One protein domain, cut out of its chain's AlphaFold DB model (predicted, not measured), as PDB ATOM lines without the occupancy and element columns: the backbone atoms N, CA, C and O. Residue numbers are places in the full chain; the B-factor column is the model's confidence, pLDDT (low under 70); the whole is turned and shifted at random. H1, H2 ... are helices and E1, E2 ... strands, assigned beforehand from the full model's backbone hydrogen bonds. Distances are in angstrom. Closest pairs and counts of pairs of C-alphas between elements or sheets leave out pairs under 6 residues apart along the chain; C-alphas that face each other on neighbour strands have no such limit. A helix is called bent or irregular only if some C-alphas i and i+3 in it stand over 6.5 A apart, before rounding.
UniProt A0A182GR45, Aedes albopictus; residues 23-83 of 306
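AT A GLANCE: This is residues 23 to 83 of the 306 residues of a protein of Aedes albopictus (UniProt A0A182GR45). One long helix, H3, has a small head packed at its earlier part: the short helix H1 packs on residues 63 to 70 of H3, and the one-turn helix H2 packs on H1 and is apart from H3. Two pieces stick out of this head, residues 74 to 83 of H3 as a helical arm and residues 28 to 35 as a loop, while the short strand E1 comes directly before H3 in the chain, with no residue between them, and has residues 23 to 24 paired beside it. The 61 residues printed hold three named helices and one named strand, in the order H1, H2, E1, H3, and the class is mostly helix. The whole is only just loose, close to compact, with a radius of gyration of the C-alphas of 12.9 A, and it is elongated, spanning 39 by 23 by 23 A.

IN THESE COORDINATES: The printed part begins at Tyr 23, whose C-alpha is at (-1.125, 11.464, -31.570). Residues 23 to 37 are a long stretch with no named element; their C-alphas lie 5 to 19 A from the mean of the C-alphas. H1 follows as residues 38 to 45, with C-alpha 38 at (-5.224, 13.383, -38.483), and measures 11.0 A from first to last C-alpha. H2 is residues 50 to 53, four residues over 5.5 A. E1 is residues 57 to 59, three residues over 6.7 A. H3 takes residues 60 to 83, 24 residues over 34.5 A, from C-alpha 60 at (1.295, 5.646, -33.754) to C-alpha 83 at (-10.594, 8.972, -65.952). H1, H2 and H3 are not bent.

HOW THE PARTS SIT: Near the first residue, residues 23 to 24 form a short antiparallel pairing with residues 57 to 58 of E1. E1 pairs with no named strand. H1 touches H3, which takes part with residues 63 to 70 alone; the closest C-alphas of the two helices are those of Val 41 and His 70, 6.8 A apart. The lines of H1 and H3 stand at a steep tilt of 51 degrees, and the two run the same way. Their centres are 11.1 A apart. H1 also touches H2, with the closest C-alphas, those of Cys 43 and Glu 50, 6.7 A apart. The centres of H1 and H2 are 10.1 A apart. H2 and H3 are apart, and so are H1 and E1, and H2 and E1. E1 and H3 meet only through their link, with no residue between Cys 59 and Lys 60. In the backbones of H1 and H3, every O i to N i+4 pair is within hydrogen-bond range. H2 is too short for such a pair, and its one O i to N i+3 pair is not within range.

THE WHOLE: The two C-alphas farthest apart are those of Gly 30 and Asp 83, at 39.8 A. The first and last printed C-alphas, of Tyr 23 and Asp 83, are 35.7 A apart. Without residues 28 to 35 and 74 to 83, which stand free, the body has 43 residues, spans 26 by 19 by 15 A and has a radius of gyration of 9.7 A. The printed part has no cut. The links from H1 to H2, from H2 to E1 and from E1 to H3 are tight. The mean pLDDT of the printed part of this model is 75.4. Confidence is low, under 70, in 19 residues: 26 to 36, 49 to 52, 54 to 55 and 82 to 83.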
ATOM      1  N   TYR A  23      -0.807  10.153 -31.038       79.94
ATOM      2  CA  TYR A  23      -1.125  11.464 -31.570       79.94
ATOM      3  C   TYR A  23      -2.483  11.894 -31.023       79.94
ATOM      4  O   TYR A  23      -3.405  11.080 -30.940       79.94
ATOM      5  N   ARG A  24      -2.604  13.171 -30.654       78.44
ATOM      6  CA  ARG A  24      -3.907  13.786 -30.392       78.44
ATOM      7  C   ARG A  24      -4.541  14.153 -31.724       78.44
ATOM      8  O   ARG A  24      -3.848  14.664 -32.603       78.44
ATOM      9  N   ILE A  25      -5.827  13.854 -31.878       76.56
ATOM     10  CA  ILE A  25      -6.524  14.057 -33.151       76.56
ATOM     11  C   ILE A  25      -6.765  15.552 -33.419       76.56
ATOM     12  O   ILE A  25      -6.695  15.975 -34.575       76.56
ATOM     13  N   ARG A  26      -6.928  16.369 -32.369       68.56
ATOM     14  CA  ARG A  26      -6.957  17.834 -32.463       68.56
ATOM     15  C   ARG A  26      -5.681  18.461 -31.891       68.56
ATOM     16  O   ARG A  26      -5.262  18.134 -30.781       68.56
ATOM     17  N   ALA A  27      -5.077  19.369 -32.656       56.09
ATOM     18  CA  ALA A  27      -4.014  20.253 -32.186       56.09
ATOM     19  C   ALA A  27      -4.627  21.506 -31.539       56.09
ATOM     20  O   ALA A  27      -5.624  22.040 -32.032       56.09
ATOM     21  N   GLU A  28      -4.034  21.971 -30.438       53.06
ATOM     22  CA  GLU A  28      -4.353  23.268 -29.833       53.06
ATOM     23  C   GLU A  28      -4.173  24.391 -30.878       53.06
ATOM     24  O   GLU A  28      -3.241  24.328 -31.691       53.06
ATOM     25  N   PRO A  29      -5.031  25.428 -30.877       49.34
ATOM     26  CA  PRO A  29      -4.928  26.540 -31.816       49.34
ATOM     27  C   PRO A  29      -3.648  27.347 -31.535       49.34
ATOM     28  O   PRO A  29      -3.630  28.241 -30.692       49.34
ATOM     29  N   GLY A  30      -2.557  27.007 -32.224       55.00
ATOM     30  CA  GLY A  30      -1.255  27.660 -32.060       55.00
ATOM     31  C   GLY A  30      -0.050  26.911 -32.639       55.00
ATOM     32  O   GLY A  30       0.991  27.533 -32.831       55.00
ATOM     33  N   GLU A  31      -0.170  25.621 -32.967       54.16
ATOM     34  CA  GLU A  31       0.872  24.862 -33.682       54.16
ATOM     35  C   GLU A  31       0.504  24.688 -35.166       54.16
ATOM     36  O   GLU A  31       0.328  23.584 -35.680       54.16
ATOM     37  N   GLU A  32       0.389  25.812 -35.878       53.44
ATOM     38  CA  GLU A  32       0.505  25.829 -37.339       53.44
ATOM     39  C   GLU A  32       1.951  25.489 -37.695       53.44
ATOM     40  O   GLU A  32       2.826  26.345 -37.673       53.44
ATOM     41  N   ASP A  33       2.227  24.206 -37.909       51.19
ATOM     42  CA  ASP A  33       3.046  23.719 -39.018       51.19
ATOM     43  C   ASP A  33       3.573  22.313 -38.720       51.19
ATOM     44  O   ASP A  33       4.397  22.105 -37.828       51.19
ATOM     45  N   ARG A  34       3.227  21.394 -39.632       51.78
ATOM     46  CA  ARG A  34       3.781  20.038 -39.832       51.78
ATOM     47  C   ARG A  34       3.062  18.903 -39.104       51.78
ATOM     48  O   ARG A  34       3.599  18.323 -38.166       51.78
ATOM     49  N   LYS A  35       1.974  18.431 -39.719       48.72
ATOM     50  CA  LYS A  35       1.816  17.065 -40.279       48.72
ATOM     51  C   LYS A  35       0.325  16.770 -40.415       48.72
ATOM     52  O   LYS A  35      -0.353  16.738 -39.408       48.72
ATOM     53  N   GLN A  36      -0.121  16.564 -41.659       56.25
ATOM     54  CA  GLN A  36      -1.337  15.838 -42.066       56.25
ATOM     55  C   GLN A  36      -2.440  15.795 -41.003       56.25
ATOM     56  O   GLN A  36      -2.375  14.950 -40.118       56.25
ATOM     57  N   ASP A  37      -3.438  16.674 -41.126       71.31
ATOM     58  CA  ASP A  37      -4.601  16.740 -40.235       71.31
ATOM     59  C   ASP A  37      -5.187  15.341 -39.999       71.31
ATOM     60  O   ASP A  37      -5.930  14.809 -40.828       71.31
ATOM     61  N   ILE A  38      -4.816  14.735 -38.870       78.06
ATOM     62  CA  ILE A  38      -5.224  13.383 -38.483       78.06
ATOM     63  C   ILE A  38      -6.746  13.317 -38.447       78.06
ATOM     64  O   ILE A  38      -7.335  12.385 -38.990       78.06
ATOM     65  N   SER A  39      -7.366  14.368 -37.902       78.38
ATOM     66  CA  SER A  39      -8.812  14.577 -37.912       78.38
ATOM     67  C   SER A  39      -9.396  14.505 -39.326       78.38
ATOM     68  O   SER A  39     -10.265  13.680 -39.586       78.38
ATOM     69  N   ARG A  40      -8.844  15.259 -40.290       80.31
ATOM     70  CA  ARG A  40      -9.343  15.263 -41.676       80.31
ATOM     71  C   ARG A  40      -9.275  13.881 -42.315       80.31
ATOM     72  O   ARG A  40     -10.198  13.487 -43.019       80.31
ATOM     73  N   VAL A  41      -8.184  13.152 -42.090       82.81
ATOM     74  CA  VAL A  41      -8.016  11.801 -42.640       82.81
ATOM     75  C   VAL A  41      -9.014  10.825 -42.020       82.81
ATOM     76  O   VAL A  41      -9.568   9.993 -42.735       82.81
ATOM     77  N   ILE A  42      -9.268  10.934 -40.714       83.19
ATOM     78  CA  ILE A  42     -10.265  10.109 -40.032       83.19
ATOM     79  C   ILE A  42     -11.666  10.430 -40.565       83.19
ATOM     80  O   ILE A  42     -12.350   9.515 -41.012       83.19
ATOM     81  N   CYS A  43     -12.058  11.704 -40.621       81.50
ATOM     82  CA  CYS A  43     -13.368  12.130 -41.125       81.50
ATOM     83  C   CYS A  43     -13.591  11.794 -42.609       81.50
ATOM     84  O   CYS A  43     -14.722  11.619 -43.044       81.50
ATOM     85  N   GLN A  44     -12.526  11.706 -43.414       80.81
ATOM     86  CA  GLN A  44     -12.649  11.361 -44.833       80.81
ATOM     87  C   GLN A  44     -12.930   9.868 -45.066       80.81
ATOM     88  O   GLN A  44     -13.562   9.521 -46.063       80.81
ATOM     89  N   HIS A  45     -12.444   8.991 -44.184       82.62
ATOM     90  CA  HIS A  45     -12.483   7.532 -44.383       82.62
ATOM     91  C   HIS A  45     -13.414   6.790 -43.435       82.62
ATOM     92  O   HIS A  45     -13.792   5.653 -43.714       82.62
ATOM     93  N   PHE A  46     -13.769   7.410 -42.319       80.94
ATOM     94  CA  PHE A  46     -14.666   6.853 -41.322       80.94
ATOM     95  C   PHE A  46     -15.912   7.722 -41.179       80.94
ATOM     96  O   PHE A  46     -15.946   8.874 -41.588       80.94
ATOM     97  N   TRP A  47     -16.939   7.164 -40.544       77.38
ATOM     98  CA  TRP A  47     -18.228   7.815 -40.296       77.38
ATOM     99  C   TRP A  47     -18.204   8.868 -39.170       77.38
ATOM    100  O   TRP A  47     -19.263   9.229 -38.665       77.38
ATOM    101  N   PHE A  48     -17.026   9.309 -38.718       73.19
ATOM    102  CA  PHE A  48     -16.898  10.242 -37.594       73.19
ATOM    103  C   PHE A  48     -17.106  11.688 -38.042       73.19
ATOM    104  O   PHE A  48     -16.687  12.072 -39.136       73.19
ATOM    105  N   GLN A  49     -17.710  12.497 -37.172       68.69
ATOM    106  CA  GLN A  49     -17.754  13.947 -37.333       68.69
ATOM    107  C   GLN A  49     -16.596  14.598 -36.565       68.69
ATOM    108  O   GLN A  49     -16.070  14.026 -35.613       68.69
ATOM    109  N   GLU A  50     -16.182  15.804 -36.967       66.56
ATOM    110  CA  GLU A  50     -15.078  16.526 -36.308       66.56
ATOM    111  C   GLU A  50     -15.348  16.778 -34.810       66.56
ATOM    112  O   GLU A  50     -14.405  16.841 -34.018       66.56
ATOM    113  N   ASP A  51     -16.624  16.850 -34.424       64.12
ATOM    114  CA  ASP A  51     -17.085  17.028 -33.045       64.12
ATOM    115  C   ASP A  51     -16.963  15.747 -32.192       64.12
ATOM    116  O   ASP A  51     -16.839  15.832 -30.973       64.12
ATOM    117  N   ASP A  52     -16.913  14.560 -32.811       67.38
ATOM    118  CA  ASP A  52     -16.756  13.275 -32.107       67.38
ATOM    119  C   ASP A  52     -15.288  12.973 -31.756       67.38
ATOM    120  O   ASP A  52     -14.988  12.047 -31.005       67.38
ATOM    121  N   LEU A  53     -14.348  13.742 -32.313       70.12
ATOM    122  CA  LEU A  53     -12.905  13.490 -32.234       70.12
ATOM    123  C   LEU A  53     -12.176  14.430 -31.259       70.12
ATOM    124  O   LEU A  53     -10.948  14.538 -31.294       70.12
ATOM    125  N   LEU A  54     -12.925  15.136 -30.407       62.50
ATOM    126  CA  LEU A  54     -12.419  16.244 -29.589       62.50
ATOM    127  C   LEU A  54     -11.410  15.819 -28.511       62.50
ATOM    128  O   LEU A  54     -10.484  16.581 -28.232       62.50
ATOM    129  N   GLU A  55     -11.548  14.618 -27.947       66.50
ATOM    130  CA  GLU A  55     -10.690  14.109 -26.858       66.50
ATOM    131  C   GLU A  55      -9.995  12.783 -27.210       66.50
ATOM    132  O   GLU A  55      -9.258  12.202 -26.411       66.50
ATOM    133  N   GLU A  56     -10.190  12.315 -28.440       78.44
ATOM    134  CA  GLU A  56      -9.731  11.011 -28.885       78.44
ATOM    135  C   GLU A  56      -8.248  11.032 -29.284       78.44
ATOM    136  O   GLU A  56      -7.709  11.987 -29.865       78.44
ATOM    137  N   ILE A  57      -7.565   9.934 -28.968       83.88
ATOM    138  CA  ILE A  57      -6.152   9.739 -29.290       83.88
ATOM    139  C   ILE A  57      -5.996   8.576 -30.254       83.88
ATOM    140  O   ILE A  57      -6.702   7.574 -30.183       83.88
ATOM    141  N   ILE A  58      -5.011   8.662 -31.139       84.44
ATOM    142  CA  ILE A  58      -4.669   7.562 -32.034       84.44
ATOM    143  C   ILE A  58      -3.243   7.092 -31.779       84.44
ATOM    144  O   ILE A  58      -2.293   7.870 -31.713       84.44
ATOM    145  N   CYS A  59      -3.075   5.782 -31.622       88.62
ATOM    146  CA  CYS A  59      -1.768   5.170 -31.455       88.62
ATOM    147  C   CYS A  59      -0.918   5.356 -32.719       88.62
ATOM    148  O   CYS A  59      -1.450   5.322 -33.829       88.62
ATOM    149  N   LYS A  60       0.409   5.472 -32.588       83.56
ATOM    150  CA  LYS A  60       1.295   5.646 -33.754       83.56
ATOM    151  C   LYS A  60       1.125   4.549 -34.816       83.56
ATOM    152  O   LYS A  60       1.011   4.860 -35.992       83.56
ATOM    153  N   ILE A  61       1.029   3.288 -34.393       86.50
ATOM    154  CA  ILE A  61       0.840   2.129 -35.291       86.50
ATOM    155  C   ILE A  61      -0.475   2.250 -36.071       86.50
ATOM    156  O   ILE A  61      -0.577   1.887 -37.239       86.50
ATOM    157  N   CYS A  62      -1.505   2.739 -35.395       87.62
ATOM    158  CA  CYS A  62      -2.842   2.880 -35.929       87.62
ATOM    159  C   CYS A  62      -2.899   4.020 -36.946       87.62
ATOM    160  O   CYS A  62      -3.476   3.866 -38.018       87.62
ATOM    161  N   TRP A  63      -2.236   5.133 -36.621       88.69
ATOM    162  CA  TRP A  63      -2.059   6.251 -37.530       88.69
ATOM    163  C   TRP A  63      -1.249   5.862 -38.766       88.69
ATOM    164  O   TRP A  63      -1.670   6.183 -39.866       88.69
ATOM    165  N   GLU A  64      -0.142   5.127 -38.618       86.62
ATOM    166  CA  GLU A  64       0.662   4.659 -39.757       86.62
ATOM    167  C   GLU A  64      -0.199   3.856 -40.742       86.62
ATOM    168  O   GLU A  64      -0.282   4.218 -41.915       86.62
ATOM    169  N   LYS A  65      -0.961   2.870 -40.252       89.12
ATOM    170  CA  LYS A  65      -1.899   2.095 -41.084       89.12
ATOM    171  C   LYS A  65      -2.954   2.966 -41.767       89.12
ATOM    172  O   LYS A  65      -3.245   2.767 -42.945       89.12
ATOM    173  N   LEU A  66      -3.537   3.915 -41.036       88.06
ATOM    174  CA  LEU A  66      -4.545   4.816 -41.589       88.06
ATOM    175  C   LEU A  66      -3.949   5.774 -42.632       88.06
ATOM    176  O   LEU A  66      -4.580   6.047 -43.649       88.06
ATOM    177  N   SER A  67      -2.730   6.257 -42.407       84.62
ATOM    178  CA  SER A  67      -2.026   7.148 -43.328       84.62
ATOM    179  C   SER A  67      -1.658   6.437 -44.634       84.62
ATOM    180  O   SER A  67      -1.906   6.986 -45.705       84.62
ATOM    181  N   GLU A  68      -1.183   5.188 -44.562       87.06
ATOM    182  CA  GLU A  68      -0.920   4.344 -45.735       87.06
ATOM    183  C   GLU A  68      -2.205   4.079 -46.529       87.06
ATOM    184  O   GLU A  68      -2.225   4.172 -47.759       87.06
ATOM    185  N   PHE A  69      -3.302   3.787 -45.825       90.69
ATOM    186  CA  PHE A  69      -4.611   3.628 -46.449       90.69
ATOM    187  C   PHE A  69      -5.081   4.920 -47.126       90.69
ATOM    188  O   PHE A  69      -5.548   4.881 -48.262       90.69
ATOM    189  N   HIS A  70      -4.931   6.069 -46.467       88.44
ATOM    190  CA  HIS A  70      -5.329   7.360 -47.017       88.44
ATOM    191  C   HIS A  70      -4.517   7.749 -48.253       88.44
ATOM    192  O   HIS A  70      -5.092   8.268 -49.212       88.44
ATOM    193  N   GLU A  71      -3.213   7.474 -48.265       87.00
ATOM    194  CA  GLU A  71      -2.365   7.689 -49.439       87.00
ATOM    195  C   GLU A  71      -2.825   6.815 -50.611       87.00
ATOM    196  O   GLU A  71      -3.027   7.315 -51.720       87.00
ATOM    197  N   PHE A  72      -3.083   5.530 -50.354       89.31
ATOM    198  CA  PHE A  72      -3.614   4.619 -51.364       89.31
ATOM    199  C   PHE A  72      -4.981   5.070 -51.895       89.31
ATOM    200  O   PHE A  72      -5.171   5.147 -53.109       89.31
ATOM    201  N   TYR A  73      -5.923   5.397 -51.007       88.25
ATOM    202  CA  TYR A  73      -7.249   5.875 -51.391       88.25
ATOM    203  C   TYR A  73      -7.154   7.144 -52.237       88.25
ATOM    204  O   TYR A  73      -7.786   7.221 -53.285       88.25
ATOM    205  N   SER A  74      -6.341   8.118 -51.820       86.00
ATOM    206  CA  SER A  74      -6.177   9.384 -52.542       86.00
ATOM    207  C   SER A  74      -5.603   9.162 -53.939       86.00
ATOM    208  O   SER A  74      -6.020   9.817 -54.894       86.00
ATOM    209  N   GLU A  75      -4.684   8.207 -54.088       87.44
ATOM    210  CA  GLU A  75      -4.115   7.846 -55.383       87.44
ATOM    211  C   GLU A  75      -5.148   7.175 -56.301       87.44
ATOM    212  O   GLU A  75      -5.260   7.536 -57.477       87.44
ATOM    213  N   VAL A  76      -5.954   6.250 -55.771       85.75
ATOM    214  CA  VAL A  76      -7.064   5.631 -56.513       85.75
ATOM    215  C   VAL A  76      -8.096   6.691 -56.899       85.75
ATOM    216  O   VAL A  76      -8.453   6.810 -58.070       85.75
ATOM    217  N   GLU A  77      -8.528   7.517 -55.951       85.69
ATOM    218  CA  GLU A  77      -9.503   8.578 -56.182       85.69
ATOM    219  C   GLU A  77      -9.009   9.555 -57.259       85.69
ATOM    220  O   GLU A  77      -9.762   9.918 -58.161       85.69
ATOM    221  N   ARG A  78      -7.723   9.921 -57.247       85.31
ATOM    222  CA  ARG A  78      -7.099  10.771 -58.269       85.31
ATOM    223  C   ARG A  78      -7.100  10.119 -59.652       85.31
ATOM    224  O   ARG A  78      -7.341  10.810 -60.641       85.31
ATOM    225  N   LEU A  79      -6.818   8.820 -59.747       82.88
ATOM    226  CA  LEU A  79      -6.838   8.086 -61.018       82.88
ATOM    227  C   LEU A  79      -8.258   8.003 -61.586       82.88
ATOM    228  O   LEU A  79      -8.475   8.374 -62.737       82.88
ATOM    229  N   HIS A  80      -9.236   7.647 -60.754       80.81
ATOM    230  CA  HIS A  80     -10.630   7.540 -61.175       80.81
ATOM    231  C   HIS A  80     -11.297   8.908 -61.418       80.81
ATOM    232  O   HIS A  80     -12.125   9.021 -62.317       80.81
ATOM    233  N   LYS A  81     -10.886   9.980 -60.723       77.00
ATOM    234  CA  LYS A  81     -11.277  11.367 -61.054       77.00
ATOM    235  C   LYS A  81     -10.677  11.826 -62.385       77.00
ATOM    236  O   LYS A  81     -11.328  12.546 -63.141       77.00
ATOM    237  N   ARG A  82      -9.447  11.405 -62.707       64.38
ATOM    238  CA  ARG A  82      -8.803  11.728 -63.988       64.38
ATOM    239  C   ARG A  82      -9.462  10.996 -65.155       64.38
ATOM    240  O   ARG A  82      -9.649  11.598 -66.209       64.38
ATOM    241  N   ASP A  83      -9.884   9.759 -64.943       55.41
ATOM    242  CA  ASP A  83     -10.594   8.972 -65.952       55.41
ATOM    243  C   ASP A  83     -12.076   9.380 -66.081       55.41
ATOM    244  O   ASP A  83     -12.633   9.314 -67.173       55.41
TER     245      ASP A  83